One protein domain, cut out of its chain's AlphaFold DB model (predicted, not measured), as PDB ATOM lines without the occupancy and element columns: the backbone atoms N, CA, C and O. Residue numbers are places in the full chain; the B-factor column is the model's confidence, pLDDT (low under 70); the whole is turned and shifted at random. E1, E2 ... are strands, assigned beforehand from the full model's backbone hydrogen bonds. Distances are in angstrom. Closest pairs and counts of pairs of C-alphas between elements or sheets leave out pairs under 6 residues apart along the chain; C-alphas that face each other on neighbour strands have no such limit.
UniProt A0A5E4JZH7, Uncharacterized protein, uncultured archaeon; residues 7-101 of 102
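AT A GLANCE: This is residues 7 to 101 of the 102 residues of an uncharacterized protein of uncultured archaeon (UniProt A0A5E4JZH7). This is a small closed barrel of six strands, E1 to E6, following each other round the ring, with the long strands E1, E2 and E3 on one side and the shorter E4, E5 and E6 on the other. Two long loops reach away from the barrel at opposite ends of the longest axis: residues 46 to 63 and residues 67 to 81. The printed part has 95 residues, with no named helix and six named strands; the barrel is antiparallel throughout, and the class is all strand, though under half of the residues, 43, are in named elements. The whole is compact, with a radius of gyration of the C-alphas of 12.8 A, and spans 38 by 27 by 26 A.

IN THESE COORDINATES: Find C-alpha 7 at (162.580, 168.587, 97.331); from there E1, residues 7 to 16, runs 25.5 A to C-alpha 16 at (155.942, 144.440, 92.365). E2, residues 24 to 32, covers 25.3 A, and E3, residues 38 to 45, covers 20.4 A and bends by 50 degrees at residue 41. Next come E4, residues 64 to 66, and E5, residues 82 to 86. E6, residues 93 to 100, runs 19.7 A and ends at C-alpha 100, (150.362, 155.271, 95.298).

HOW THE PARTS SIT: Begin with E2, which has E1 on one side and E3 on the other side. The hairpin of E1 and E2 is antiparallel at 156 degrees; look at N 11 and O 29, within hydrogen-bond range at 2.8 A. E2 and E3 are antiparallel at 153 degrees, with N 28 and O 42 at 3.0 A. Beside residues 38 to 39 of E3 lies E4, antiparallel, with N 65 and O 38 at 2.8 A. E4 and E5 are antiparallel at 148 degrees, with N 66 and O 84 at 2.7 A. E5 and E6 are antiparallel at 126 degrees, with N 83 and O 95 at 2.9 A. The pairing of E6 is staggered: residues 93 to 96 pair with E5 and residues 96 to 100 with E1, where N 16 and O 96 are 2.8 A apart. The six strands form a meander, each the antiparallel neighbour of the one before. E1 and E4 are apart, as are E3 and E6.

THE WHOLE: The C-alphas of Met 51 and Asn 70, the two farthest apart, are 39.3 A from each other. The links E3 to E4 and E4 to E5 are long, with 18 and 15 residues. The printed part has no cut. The mean pLDDT of the printed part is 75.0; look for values under 70 at residues 7 to 8, 17 to 23, 45 to 60 and 101.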
ATOM      1  N   THR A   7     163.468 167.538  97.836       63.16
ATOM      2  CA  THR A   7     162.580 168.587  97.331       63.16
ATOM      3  C   THR A   7     161.145 168.096  97.442       63.16
ATOM      4  O   THR A   7     160.715 167.265  96.647       63.16
ATOM      5  N   GLY A   8     160.384 168.601  98.413       62.53
ATOM      6  CA  GLY A   8     158.946 168.311  98.500       62.53
ATOM      7  C   GLY A   8     158.560 166.983  99.167       62.53
ATOM      8  O   GLY A   8     157.395 166.610  99.097       62.53
ATOM      9  N   GLY A   9     159.492 166.309  99.851       71.88
ATOM     10  CA  GLY A   9     159.225 165.087 100.623       71.88
ATOM     11  C   GLY A   9     159.508 163.791  99.856       71.88
ATOM     12  O   GLY A   9     160.293 163.779  98.907       71.88
ATOM     13  N   TYR A  10     158.898 162.695 100.309       75.50
ATOM     14  CA  TYR A  10     158.945 161.386  99.659       75.50
ATOM     15  C   TYR A  10     157.530 160.929  99.279       75.50
ATOM     16  O   TYR A  10     156.557 161.230  99.967       75.50
ATOM     17  N   HIS A  11     157.426 160.184  98.184       80.56
ATOM     18  CA  HIS A  11     156.211 159.532  97.716       80.56
ATOM     19  C   HIS A  11     156.296 158.039  98.021       80.56
ATOM     20  O   HIS A  11     157.194 157.358  97.527       80.56
ATOM     21  N   ALA A  12     155.358 157.529  98.814       83.75
ATOM     22  CA  ALA A  12     155.206 156.096  99.013       83.75
ATOM     23  C   ALA A  12     154.421 155.500  97.836       83.75
ATOM     24  O   ALA A  12     153.316 155.943  97.516       83.75
ATOM     25  N   ILE A  13     154.982 154.494  97.179       83.75
ATOM     26  CA  ILE A  13     154.347 153.772  96.079       83.75
ATOM     27  C   ILE A  13     154.387 152.274  96.343       83.75
ATOM     28  O   ILE A  13     155.341 151.746  96.897       83.75
ATOM     29  N   LYS A  14     153.355 151.558  95.929       86.69
ATOM     30  CA  LYS A  14     153.313 150.101  95.949       86.69
ATOM     31  C   LYS A  14     153.795 149.589  94.612       86.69
ATOM     32  O   LYS A  14     153.335 150.040  93.561       86.69
ATOM     33  N   VAL A  15     154.698 148.625  94.658       83.94
ATOM     34  CA  VAL A  15     155.303 148.038  93.475       83.94
ATOM     35  C   VAL A  15     155.414 146.525  93.593       83.94
ATOM     36  O   VAL A  15     155.420 145.970  94.689       83.94
ATOM     37  N   LYS A  16     155.558 145.850  92.455       81.62
ATOM     38  CA  LYS A  16     155.942 144.440  92.365       81.62
ATOM     39  C   LYS A  16     157.363 144.368  91.798       81.62
ATOM     40  O   LYS A  16     157.619 144.842  90.688       81.62
ATOM     41  N   SER A  17     158.297 143.829  92.583       67.69
ATOM     42  CA  SER A  17     159.691 143.649  92.156       67.69
ATOM     43  C   SER A  17     159.808 142.425  91.232       67.69
ATOM     44  O   SER A  17     159.149 141.420  91.484       67.69
ATOM     45  N   PRO A  18     160.632 142.460  90.170       57.53
ATOM     46  CA  PRO A  18     160.892 141.310  89.304       57.53
ATOM     47  C   PRO A  18     161.882 140.318  89.928       57.53
ATOM     48  O   PRO A  18     162.072 139.230  89.390       57.53
ATOM     49  N   ILE A  19     162.542 140.693  91.029       54.38
ATOM     50  CA  ILE A  19     163.528 139.859  91.717       54.38
ATOM     51  C   ILE A  19     162.766 138.842  92.578       54.38
ATOM     52  O   ILE A  19     162.547 139.066  93.764       54.38
ATOM     53  N   GLU A  20     162.295 137.773  91.932       49.59
ATOM     54  CA  GLU A  20     161.824 136.477  92.469       49.59
ATOM     55  C   GLU A  20     160.735 136.459  93.555       49.59
ATOM     56  O   GLU A  20     160.245 135.393  93.918       49.59
ATOM     57  N   SER A  21     160.283 137.608  94.038       52.91
ATOM     58  CA  SER A  21     159.182 137.710  94.984       52.91
ATOM     59  C   SER A  21     158.019 138.374  94.275       52.91
ATOM     60  O   SER A  21     158.035 139.572  94.013       52.91
ATOM     61  N   GLU A  22     156.964 137.608  93.995       58.03
ATOM     62  CA  GLU A  22     155.679 138.129  93.510       58.03
ATOM     63  C   GLU A  22     154.955 139.041  94.521       58.03
ATOM     64  O   GLU A  22     153.755 139.300  94.418       58.03
ATOM     65  N   GLU A  23     155.680 139.518  95.521       68.69
ATOM     66  CA  GLU A  23     155.168 140.203  96.680       68.69
ATOM     67  C   GLU A  23     155.094 141.701  96.401       68.69
ATOM     68  O   GLU A  23     155.972 142.304  95.775       68.69
ATOM     69  N   VAL A  24     153.995 142.298  96.859       75.00
ATOM     70  CA  VAL A  24     153.817 143.743  96.823       75.00
ATOM     71  C   VAL A  24     154.735 144.347  97.873       75.00
ATOM     72  O   VAL A  24     154.625 144.048  99.064       75.00
ATOM     73  N   THR A  25     155.622 145.213  97.412       76.75
ATOM     74  CA  THR A  25     156.572 145.945  98.236       76.75
ATOM     75  C   THR A  25     156.221 147.418  98.158       76.75
ATOM     76  O   THR A  25     155.984 147.955  97.078       76.75
ATOM     77  N   GLU A  26     156.165 148.084  99.303       81.94
ATOM     78  CA  GLU A  26     156.025 149.532  99.334       81.94
ATOM     79  C   GLU A  26     157.415 150.151  99.190       81.94
ATOM     80  O   GLU A  26     158.369 149.689  99.798       81.94
ATOM     81  N   MET A  27     157.564 151.145  98.337       83.06
ATOM     82  CA  MET A  27     158.814 151.814  98.023       83.06
ATOM     83  C   MET A  27     158.657 153.308  98.237       83.06
ATOM     84  O   MET A  27     157.597 153.868  97.968       83.06
ATOM     85  N   PHE A  28     159.724 153.955  98.687       84.38
ATOM     86  CA  PHE A  28     159.740 155.395  98.903       84.38
ATOM     87  C   PHE A  28     160.564 156.046  97.809       84.38
ATOM     88  O   PHE A  28     161.725 155.696  97.619       84.38
ATOM     89  N   ILE A  29     159.974 156.992  97.086       85.81
ATOM     90  CA  ILE A  29     160.675 157.747  96.053       85.81
ATOM     91  C   ILE A  29     160.715 159.212  96.449       85.81
ATOM     92  O   ILE A  29     159.682 159.854  96.624       85.81
ATOM     93  N   GLY A  30     161.918 159.749  96.573       85.62
ATOM     94  CA  GLY A  30     162.163 161.167  96.785       85.62
ATOM     95  C   GLY A  30     162.673 161.831  95.523       85.62
ATOM     96  O   GLY A  30     163.155 161.166  94.613       85.62
ATOM     97  N   ARG A  31     162.595 163.158  95.470       84.94
ATOM     98  CA  ARG A  31     163.257 163.941  94.426       84.94
ATOM     99  C   ARG A  31     164.337 164.810  95.051       84.94
ATOM    100  O   ARG A  31     164.015 165.681  95.859       84.94
ATOM    101  N   PHE A  32     165.600 164.613  94.693       79.75
ATOM    102  CA  PHE A  32     166.690 165.421  95.247       79.75
ATOM    103  C   PHE A  32     166.838 166.760  94.513       79.75
ATOM    104  O   PHE A  32     166.520 166.884  93.331       79.75
ATOM    105  N   ASN A  33     167.272 167.798  95.236       74.44
ATOM    106  CA  ASN A  33     167.452 169.143  94.668       74.44
ATOM    107  C   ASN A  33     168.685 169.257  93.752       74.44
ATOM    108  O   ASN A  33     168.687 170.104  92.858       74.44
ATOM    109  N   GLU A  34     169.723 168.452  93.993       75.31
ATOM    110  CA  GLU A  34     171.014 168.529  93.291       75.31
ATOM    111  C   GLU A  34     170.902 168.096  91.827       75.31
ATOM    112  O   GLU A  34     171.289 168.838  90.925       75.31
ATOM    113  N   ASP A  35     170.316 166.928  91.590       78.19
ATOM    114  CA  ASP A  35     170.169 166.308  90.271       78.19
ATOM    115  C   ASP A  35     168.759 166.502  89.672       78.19
ATOM    116  O   ASP A  35     168.564 166.368  88.462       78.19
ATOM    117  N   ARG A  36     167.771 166.902  90.493       80.56
ATOM    118  CA  ARG A  36     166.349 167.042  90.121       80.56
ATOM    119  C   ARG A  36     165.716 165.752  89.590       80.56
ATOM    120  O   ARG A  36     164.655 165.832  88.955       80.56
ATOM    121  N   GLN A  37     166.315 164.600  89.862       84.38
ATOM    122  CA  GLN A  37     165.861 163.268  89.493       84.38
ATOM    123  C   GLN A  37     165.134 162.613  90.666       84.38
ATOM    124  O   GLN A  37     165.186 163.058  91.816       84.38
ATOM    125  N   TYR A  38     164.381 161.568  90.340       87.06
ATOM    126  CA  TYR A  38     163.722 160.739  91.332       87.06
ATOM    127  C   TYR A  38     164.684 159.661  91.795       87.06
ATOM    128  O   TYR A  38     165.354 159.032  90.983       87.06
ATOM    129  N   HIS A  39     164.712 159.435  93.093       85.69
ATOM    130  CA  HIS A  39     165.602 158.510  93.756       85.69
ATOM    131  C   HIS A  39     164.796 157.591  94.652       85.69
ATOM    132  O   HIS A  39     163.902 158.031  95.381       85.69
ATOM    133  N   LEU A  40     165.096 156.305  94.568       85.38
ATOM    134  CA  LEU A  40     164.474 155.298  95.397       85.38
ATOM    135  C   LEU A  40     165.148 155.337  96.767       85.38
ATOM    136  O   LEU A  40     166.278 154.897  96.913       85.38
ATOM    137  N   LEU A  41     164.462 155.867  97.769       81.44
ATOM    138  CA  LEU A  41     165.001 156.079  99.114       81.44
ATOM    139  C   LEU A  41     164.883 154.855 100.022       81.44
ATOM    140  O   LEU A  41     165.273 154.933 101.184       81.44
ATOM    141  N   GLY A  42     164.277 153.771  99.536       76.56
ATOM    142  CA  GLY A  42     164.007 152.610 100.362       76.56
ATOM    143  C   GLY A  42     162.824 151.773  99.929       76.56
ATOM    144  O   GLY A  42     162.068 152.130  99.021       76.56
ATOM    145  N   TYR A  43     162.636 150.668 100.644       75.44
ATOM    146  CA  TYR A  43     161.448 149.838 100.528       75.44
ATOM    147  C   TYR A  43     161.034 149.216 101.864       75.44
ATOM    148  O   TYR A  43     161.865 148.932 102.724       75.44
ATOM    149  N   ARG A  44     159.730 148.990 102.016       70.44
ATOM    150  CA  ARG A  44     159.073 148.312 103.127       70.44
ATOM    151  C   ARG A  44     158.368 147.046 102.615       70.44
ATOM    152  O   ARG A  44     157.332 147.131 101.949       70.44
ATOM    153  N   PRO A  45     158.898 145.850 102.919       63.44
ATOM    154  CA  PRO A  45     158.233 144.595 102.589       63.44
ATOM    155  C   PRO A  45     157.003 144.372 103.488       63.44
ATOM    156  O   PRO A  45     157.113 144.293 104.712       63.44
ATOM    157  N   VAL A  46     155.820 144.228 102.880       59.88
ATOM    158  CA  VAL A  46     154.522 144.155 103.589       59.88
ATOM    159  C   VAL A  46     154.427 142.944 104.529       59.88
ATOM    160  O   VAL A  46     153.845 143.033 105.606       59.88
ATOM    161  N   LYS A  47     155.034 141.808 104.168       52.59
ATOM    162  CA  LYS A  47     154.978 140.567 104.965       52.59
ATOM    163  C   LYS A  47     155.919 140.562 106.168       52.59
ATOM    164  O   LYS A  47     155.618 139.944 107.185       52.59
ATOM    165  N   LEU A  48     157.038 141.272 106.062       49.31
ATOM    166  CA  LEU A  48     158.008 141.408 107.146       49.31
ATOM    167  C   LEU A  48     157.642 142.546 108.107       49.31
ATOM    168  O   LEU A  48     158.189 142.597 109.203       49.31
ATOM    169  N   ALA A  49     156.661 143.391 107.768       50.03
ATOM    170  CA  ALA A  49     156.138 144.419 108.668       50.03
ATOM    171  C   ALA A  49     155.645 143.854 110.017       50.03
ATOM    172  O   ALA A  49     155.687 144.557 111.021       50.03
ATOM    173  N   TYR A  50     155.227 142.580 110.056       47.41
ATOM    174  CA  TYR A  50     154.865 141.876 111.293       47.41
ATOM    175  C   TYR A  50     156.067 141.335 112.089       47.41
ATOM    176  O   TYR A  50     155.944 141.137 113.294       47.41
ATOM    177  N   MET A  51     157.207 141.062 111.442       44.75
ATOM    178  CA  MET A  51     158.408 140.511 112.098       44.75
ATOM    179  C   MET A  51     159.403 141.596 112.519       44.75
ATOM    180  O   MET A  51     160.189 141.387 113.439       44.75
ATOM    181  N   PHE A  52     159.363 142.751 111.860       46.91
ATOM    182  CA  PHE A  52     160.242 143.880 112.121       46.91
ATOM    183  C   PHE A  52     159.396 145.025 112.676       46.91
ATOM    184  O   PHE A  52     158.826 145.810 111.919       46.91
ATOM    185  N   SER A  53     159.287 145.088 114.007       41.91
ATOM    186  CA  SER A  53     158.678 146.213 114.720       41.91
ATOM    187  C   SER A  53     159.356 147.507 114.278       41.91
ATOM    188  O   SER A  53     160.509 147.743 114.617       41.91
ATOM    189  N   GLU A  54     158.658 148.301 113.468       43.78
ATOM    190  CA  GLU A  54     158.900 149.733 113.227       43.78
ATOM    191  C   GLU A  54     160.301 150.162 112.717       43.78
ATOM    192  O   GLU A  54     160.516 151.352 112.529       43.78
ATOM    193  N   ALA A  55     161.235 149.244 112.426       41.00
ATOM    194  CA  ALA A  55     162.665 149.578 112.304       41.00
ATOM    195  C   ALA A  55     163.378 149.142 111.004       41.00
ATOM    196  O   ALA A  55     164.596 149.272 110.912       41.00
ATOM    197  N   SER A  56     162.679 148.620 109.991       48.31
ATOM    198  CA  SER A  56     163.310 148.228 108.710       48.31
ATOM    199  C   SER A  56     162.822 149.049 107.523       48.31
ATOM    200  O   SER A  56     162.649 148.533 106.423       48.31
ATOM    201  N   GLU A  57     162.613 150.345 107.737       53.00
ATOM    202  CA  GLU A  57     162.691 151.302 106.638       53.00
ATOM    203  C   GLU A  57     164.167 151.412 106.248       53.00
ATOM    204  O   GLU A  57     164.975 152.015 106.959       53.00
ATOM    205  N   ILE A  58     164.542 150.774 105.139       57.06
ATOM    206  CA  ILE A  58     165.866 150.976 104.551       57.06
ATOM    207  C   ILE A  58     165.865 152.397 103.989       57.06
ATOM    208  O   ILE A  58     165.469 152.588 102.856       57.06
ATOM    209  N   ASN A  59     166.244 153.392 104.793       59.94
ATOM    210  CA  ASN A  59     166.362 154.794 104.383       59.94
ATOM    211  C   ASN A  59     167.716 155.027 103.700       59.94
ATOM    212  O   ASN A  59     168.589 155.709 104.237       59.94
ATOM    213  N   GLN A  60     167.920 154.393 102.551       68.00
ATOM    214  CA  GLN A  60     169.143 154.526 101.770       68.00
ATOM    215  C   GLN A  60     168.786 154.797 100.316       68.00
ATOM    216  O   GLN A  60     167.818 154.245  99.802       68.00
ATOM    217  N   ASP A  61     169.586 155.629  99.652       78.00
ATOM    218  CA  ASP A  61     169.500 155.761  98.206       78.00
ATOM    219  C   ASP A  61     169.822 154.412  97.546       78.00
ATOM    220  O   ASP A  61     170.946 153.917  97.591       78.00
ATOM    221  N   LEU A  62     168.794 153.784  96.990       79.31
ATOM    222  CA  LEU A  62     168.861 152.529  96.251       79.31
ATOM    223  C   LEU A  62     169.077 152.767  94.755       79.31
ATOM    224  O   LEU A  62     169.198 151.797  94.003       79.31
ATOM    225  N   GLY A  63     169.093 154.028  94.319       86.12
ATOM    226  CA  GLY A  63     169.356 154.415  92.944       86.12
ATOM    227  C   GLY A  63     168.351 155.379  92.337       86.12
ATOM    228  O   GLY A  63     167.284 155.669  92.882       86.12
ATOM    229  N   ILE A  64     168.681 155.811  91.124       88.38
ATOM    230  CA  ILE A  64     167.888 156.743  90.329       88.38
ATOM    231  C   ILE A  64     166.724 156.000  89.675       88.38
ATOM    232  O   ILE A  64     166.904 155.010  88.963       88.38
ATOM    233  N   VAL A  65     165.518 156.516  89.867       88.50
ATOM    234  CA  VAL A  65     164.294 156.051  89.221       88.50
ATOM    235  C   VAL A  65     164.210 156.637  87.813       88.50
ATOM    236  O   VAL A  65     164.050 157.841  87.609       88.50
ATOM    237  N   GLN A  66     164.282 155.754  86.829       89.25
ATOM    238  CA  GLN A  66     164.109 156.028  85.411       89.25
ATOM    239  C   GLN A  66     162.650 155.761  85.029       89.25
ATOM    240  O   GLN A  66     162.227 154.613  84.855       89.25
ATOM    241  N   LEU A  67     161.879 156.842  84.920       85.69
ATOM    242  CA  LEU A  67     160.497 156.794  84.457       85.69
ATOM    243  C   LEU A  67     160.428 156.339  82.986       85.69
ATOM    244  O   LEU A  67     161.349 156.612  82.210       85.69
ATOM    245  N   PRO A  68     159.349 155.652  82.577       84.50
ATOM    246  CA  PRO A  68     159.161 155.252  81.189       84.50
ATOM    247  C   PRO A  68     159.099 156.464  80.249       84.50
ATOM    248  O   PRO A  68     158.717 157.572  80.639       84.50
ATOM    249  N   GLN A  69     159.483 156.244  78.985       75.00
ATOM    250  CA  GLN A  69     159.487 157.289  77.957       75.00
ATOM    251  C   GLN A  69     158.092 157.925  77.863       75.00
ATOM    252  O   GLN A  69     157.112 157.212  77.665       75.00
ATOM    253  N   ASN A  70     158.033 159.254  78.005       78.06
ATOM    254  CA  ASN A  70     156.843 160.121  78.111       78.06
ATOM    255  C   ASN A  70     156.351 160.471  79.522       78.06
ATOM    256  O   ASN A  70     155.339 161.160  79.620       78.06
ATOM    257  N   LYS A  71     157.046 160.078  80.597       83.19
ATOM    258  CA  LYS A  71     156.666 160.489  81.959       83.19
ATOM    259  C   LYS A  71     157.737 161.329  82.627       83.19
ATOM    260  O   LYS A  71     158.922 161.012  82.593       83.19
ATOM    261  N   THR A  72     157.292 162.413  83.247       80.25
ATOM    262  CA  THR A  72     158.141 163.370  83.964       80.25
ATOM    263  C   THR A  72     157.883 163.371  85.463       80.25
ATOM    264  O   THR A  72     158.704 163.888  86.221       80.25
ATOM    265  N   SER A  73     156.766 162.788  85.901       82.31
ATOM    266  CA  SER A  73     156.376 162.741  87.307       82.31
ATOM    267  C   SER A  73     155.849 161.371  87.723       82.31
ATOM    268  O   SER A  73     155.198 160.680  86.945       82.31
ATOM    269  N   LEU A  74     156.072 161.008  88.990       79.38
ATOM    270  CA  LEU A  74     155.523 159.779  89.586       79.38
ATOM    271  C   LEU A  74     153.995 159.750  89.553       79.38
ATOM    272  O   LEU A  74     153.404 158.695  89.362       79.38
ATOM    273  N   SER A  75     153.354 160.913  89.673       81.06
ATOM    274  CA  SER A  75     151.899 161.051  89.565       81.06
ATOM    275  C   SER A  75     151.350 160.665  88.192       81.06
ATOM    276  O   SER A  75     150.156 160.417  88.072       81.06
ATOM    277  N   GLU A  76     152.200 160.625  87.161       84.50
ATOM    278  CA  GLU A  76     151.813 160.169  85.829       84.50
ATOM    279  C   GLU A  76     151.889 158.645  85.703       84.50
ATOM    280  O   GLU A  76     151.321 158.109  84.753       84.50
ATOM    281  N   LEU A  77     152.582 157.938  86.613       84.38
ATOM    282  CA  LEU A  77     152.646 156.474  86.616       84.38
ATOM    283  C   LEU A  77     151.235 155.899  86.770       84.38
ATOM    284  O   LEU A  77     150.442 156.351  87.595       84.38
ATOM    285  N   VAL A  78     150.934 154.899  85.947       85.75
ATOM    286  CA  VAL A  78     149.651 154.189  85.965       85.75
ATOM    287  C   VAL A  78     149.869 152.784  86.493       85.75
ATOM    288  O   VAL A  78     150.948 152.225  86.309       85.75
ATOM    289  N   GLU A  79     148.853 152.225  87.151       85.94
ATOM    290  CA  GLU A  79     148.881 150.838  87.623       85.94
ATOM    291  C   GLU A  79     149.341 149.891  86.506       85.94
ATOM    292  O   GLU A  79     148.980 150.059  85.341       85.94
ATOM    293  N   ASP A  80     150.145 148.898  86.882       85.31
ATOM    294  CA  ASP A  80     150.738 147.887  86.006       85.31
ATOM    295  C   ASP A  80     151.928 148.373  85.154       85.31
ATOM    296  O   ASP A  80     152.575 147.574  84.476       85.31
ATOM    297  N   GLU A  81     152.280 149.658  85.221       88.00
ATOM    298  CA  GLU A  81     153.385 150.211  84.446       88.00
ATOM    299  C   GLU A  81     154.762 149.825  84.990       88.00
ATOM    300  O   GLU A  81     154.965 149.686  86.190       88.00
ATOM    301  N   ILE A  82     155.746 149.685  84.104       86.81
ATOM    302  CA  ILE A  82     157.109 149.314  84.474       86.81
ATOM    303  C   ILE A  82     158.023 150.531  84.349       86.81
ATOM    304  O   ILE A  82     158.126 151.141  83.285       86.81
ATOM    305  N   PHE A  83     158.733 150.839  85.428       87.88
ATOM    306  CA  PHE A  83     159.845 151.782  85.438       87.88
ATOM    307  C   PHE A  83     161.137 151.055  85.817       87.88
ATOM    308  O   PHE A  83     161.116 149.888  86.210       87.88
ATOM    309  N   PHE A  84     162.279 151.717  85.662       87.94
ATOM    310  CA  PHE A  84     163.576 151.128  85.981       87.94
ATOM    311  C   PHE A  84     164.210 151.866  87.148       87.94
ATOM    312  O   PHE A  84     164.039 153.071  87.293       87.94
ATOM    313  N   VAL A  85     164.969 151.152  87.964       87.38
ATOM    314  CA  VAL A  85     165.785 151.742  89.021       87.38
ATOM    315  C   VAL A  85     167.233 151.425  88.714       87.38
ATOM    316  O   VAL A  85     167.588 150.265  88.496       87.38
ATOM    317  N   GLN A  86     168.052 152.467  88.642       87.81
ATOM    318  CA  GLN A  86     169.479 152.388  88.390       87.81
ATOM    319  C   GLN A  86     170.233 152.634  89.704       87.81
ATOM    320  O   GLN A  86     170.404 153.796  90.079       87.81
ATOM    321  N   PRO A  87     170.662 151.572  90.412       84.00
ATOM    322  CA  PRO A  87     171.483 151.713  91.611       84.00
ATOM    323  C   PRO A  87     172.844 152.331  91.279       84.00
ATOM    324  O   PRO A  87     173.341 152.175  90.162       84.00
ATOM    325  N   GLU A  88     173.452 152.997  92.265       79.69
ATOM    326  CA  GLU A  88     174.816 153.533  92.155       79.69
ATOM    327  C   GLU A  88     175.833 152.403  91.916       79.69
ATOM    328  O   GLU A  88     176.676 152.485  91.022       79.69
ATOM    329  N   GLU A  89     175.675 151.291  92.639       74.25
ATOM    330  CA  GLU A  89     176.450 150.066  92.460       74.25
ATOM    331  C   GLU A  89     175.517 148.889  92.140       74.25
ATOM    332  O   GLU A  89     174.812 148.372  93.006       74.25
ATOM    333  N   GLY A  90     175.492 148.445  90.880       76.81
ATOM    334  CA  GLY A  90     174.742 147.253  90.485       76.81
ATOM    335  C   GLY A  90     174.186 147.289  89.066       76.81
ATOM    336  O   GLY A  90     174.542 148.129  88.242       76.81
ATOM    337  N   LYS A  91     173.306 146.329  88.769       80.69
ATOM    338  CA  LYS A  91     172.533 146.303  87.522       80.69
ATOM    339  C   LYS A  91     171.194 146.987  87.747       80.69
ATOM    340  O   LYS A  91     170.548 146.741  88.764       80.69
ATOM    341  N   SER A  92     170.760 147.777  86.771       85.75
ATOM    342  CA  SER A  92     169.414 148.337  86.779       85.75
ATOM    343  C   SER A  92     168.375 147.219  86.824       85.75
ATOM    344  O   SER A  92     168.504 146.215  86.118       85.75
ATOM    345  N   TYR A  93     167.340 147.403  87.631       83.56
ATOM    346  CA  TYR A  93     166.233 146.462  87.750       83.56
ATOM    347  C   TYR A  93     164.922 147.149  87.385       83.56
ATOM    348  O   TYR A  93     164.746 148.352  87.571       83.56
ATOM    349  N   GLN A  94     164.016 146.377  86.797       86.50
ATOM    350  CA  GLN A  94     162.665 146.837  86.507       86.50
ATOM    351  C   GLN A  94     161.848 146.839  87.791       86.50
ATOM    352  O   GLN A  94     162.136 146.087  88.712       86.50
ATOM    353  N   VAL A  95     160.826 147.670  87.862       84.69
ATOM    354  CA  VAL A  95     159.887 147.707  88.972       84.69
ATOM    355  C   VAL A  95     158.515 147.968  88.382       84.69
ATOM    356  O   VAL A  95     158.332 148.907  87.609       84.69
ATOM    357  N   LYS A  96     157.552 147.113  88.724       88.38
ATOM    358  CA  LYS A  96     156.181 147.251  88.252       88.38
ATOM    359  C   LYS A  96     155.390 148.083  89.248       88.38
ATOM    360  O   LYS A  96     155.127 147.631  90.358       88.38
ATOM    361  N   TYR A  97     155.045 149.296  88.863       87.88
ATOM    362  CA  TYR A  97     154.184 150.185  89.612       87.88
ATOM    363  C   TYR A  97     152.781 149.584  89.758       87.88
ATOM    364  O   TYR A  97     152.208 149.072  88.799       87.88
ATOM    365  N   LEU A  98     152.224 149.645  90.965       86.81
ATOM    366  CA  LEU A  98     150.858 149.207  91.245       86.81
ATOM    367  C   LEU A  98     149.991 150.412  91.594       86.81
ATOM    368  O   LEU A  98     149.020 150.703  90.914       86.81
ATOM    369  N   SER A  99     150.340 151.143  92.646       86.50
ATOM    370  CA  SER A  99     149.535 152.277  93.107       86.50
ATOM    371  C   SER A  99     150.342 153.205  94.002       86.50
ATOM    372  O   SER A  99     151.395 152.832  94.511       86.50
ATOM    373  N   HIS A 100     149.855 154.424  94.224       80.94
ATOM    374  CA  HIS A 100     150.362 155.271  95.298       80.94
ATOM    375  C   HIS A 100     149.880 154.702  96.638       80.94
ATOM    376  O   HIS A 100     148.728 154.275  96.754       80.94
ATOM    377  N   SER A 101     150.757 154.684  97.642       69.88
ATOM    378  CA  SER A 101     150.307 154.482  99.017       69.88
ATOM    379  C   SER A 101     149.716 155.801  99.510       69.88
ATOM    380  O   SER A 101     150.316 156.857  99.307       69.88
TER     381      SER A 101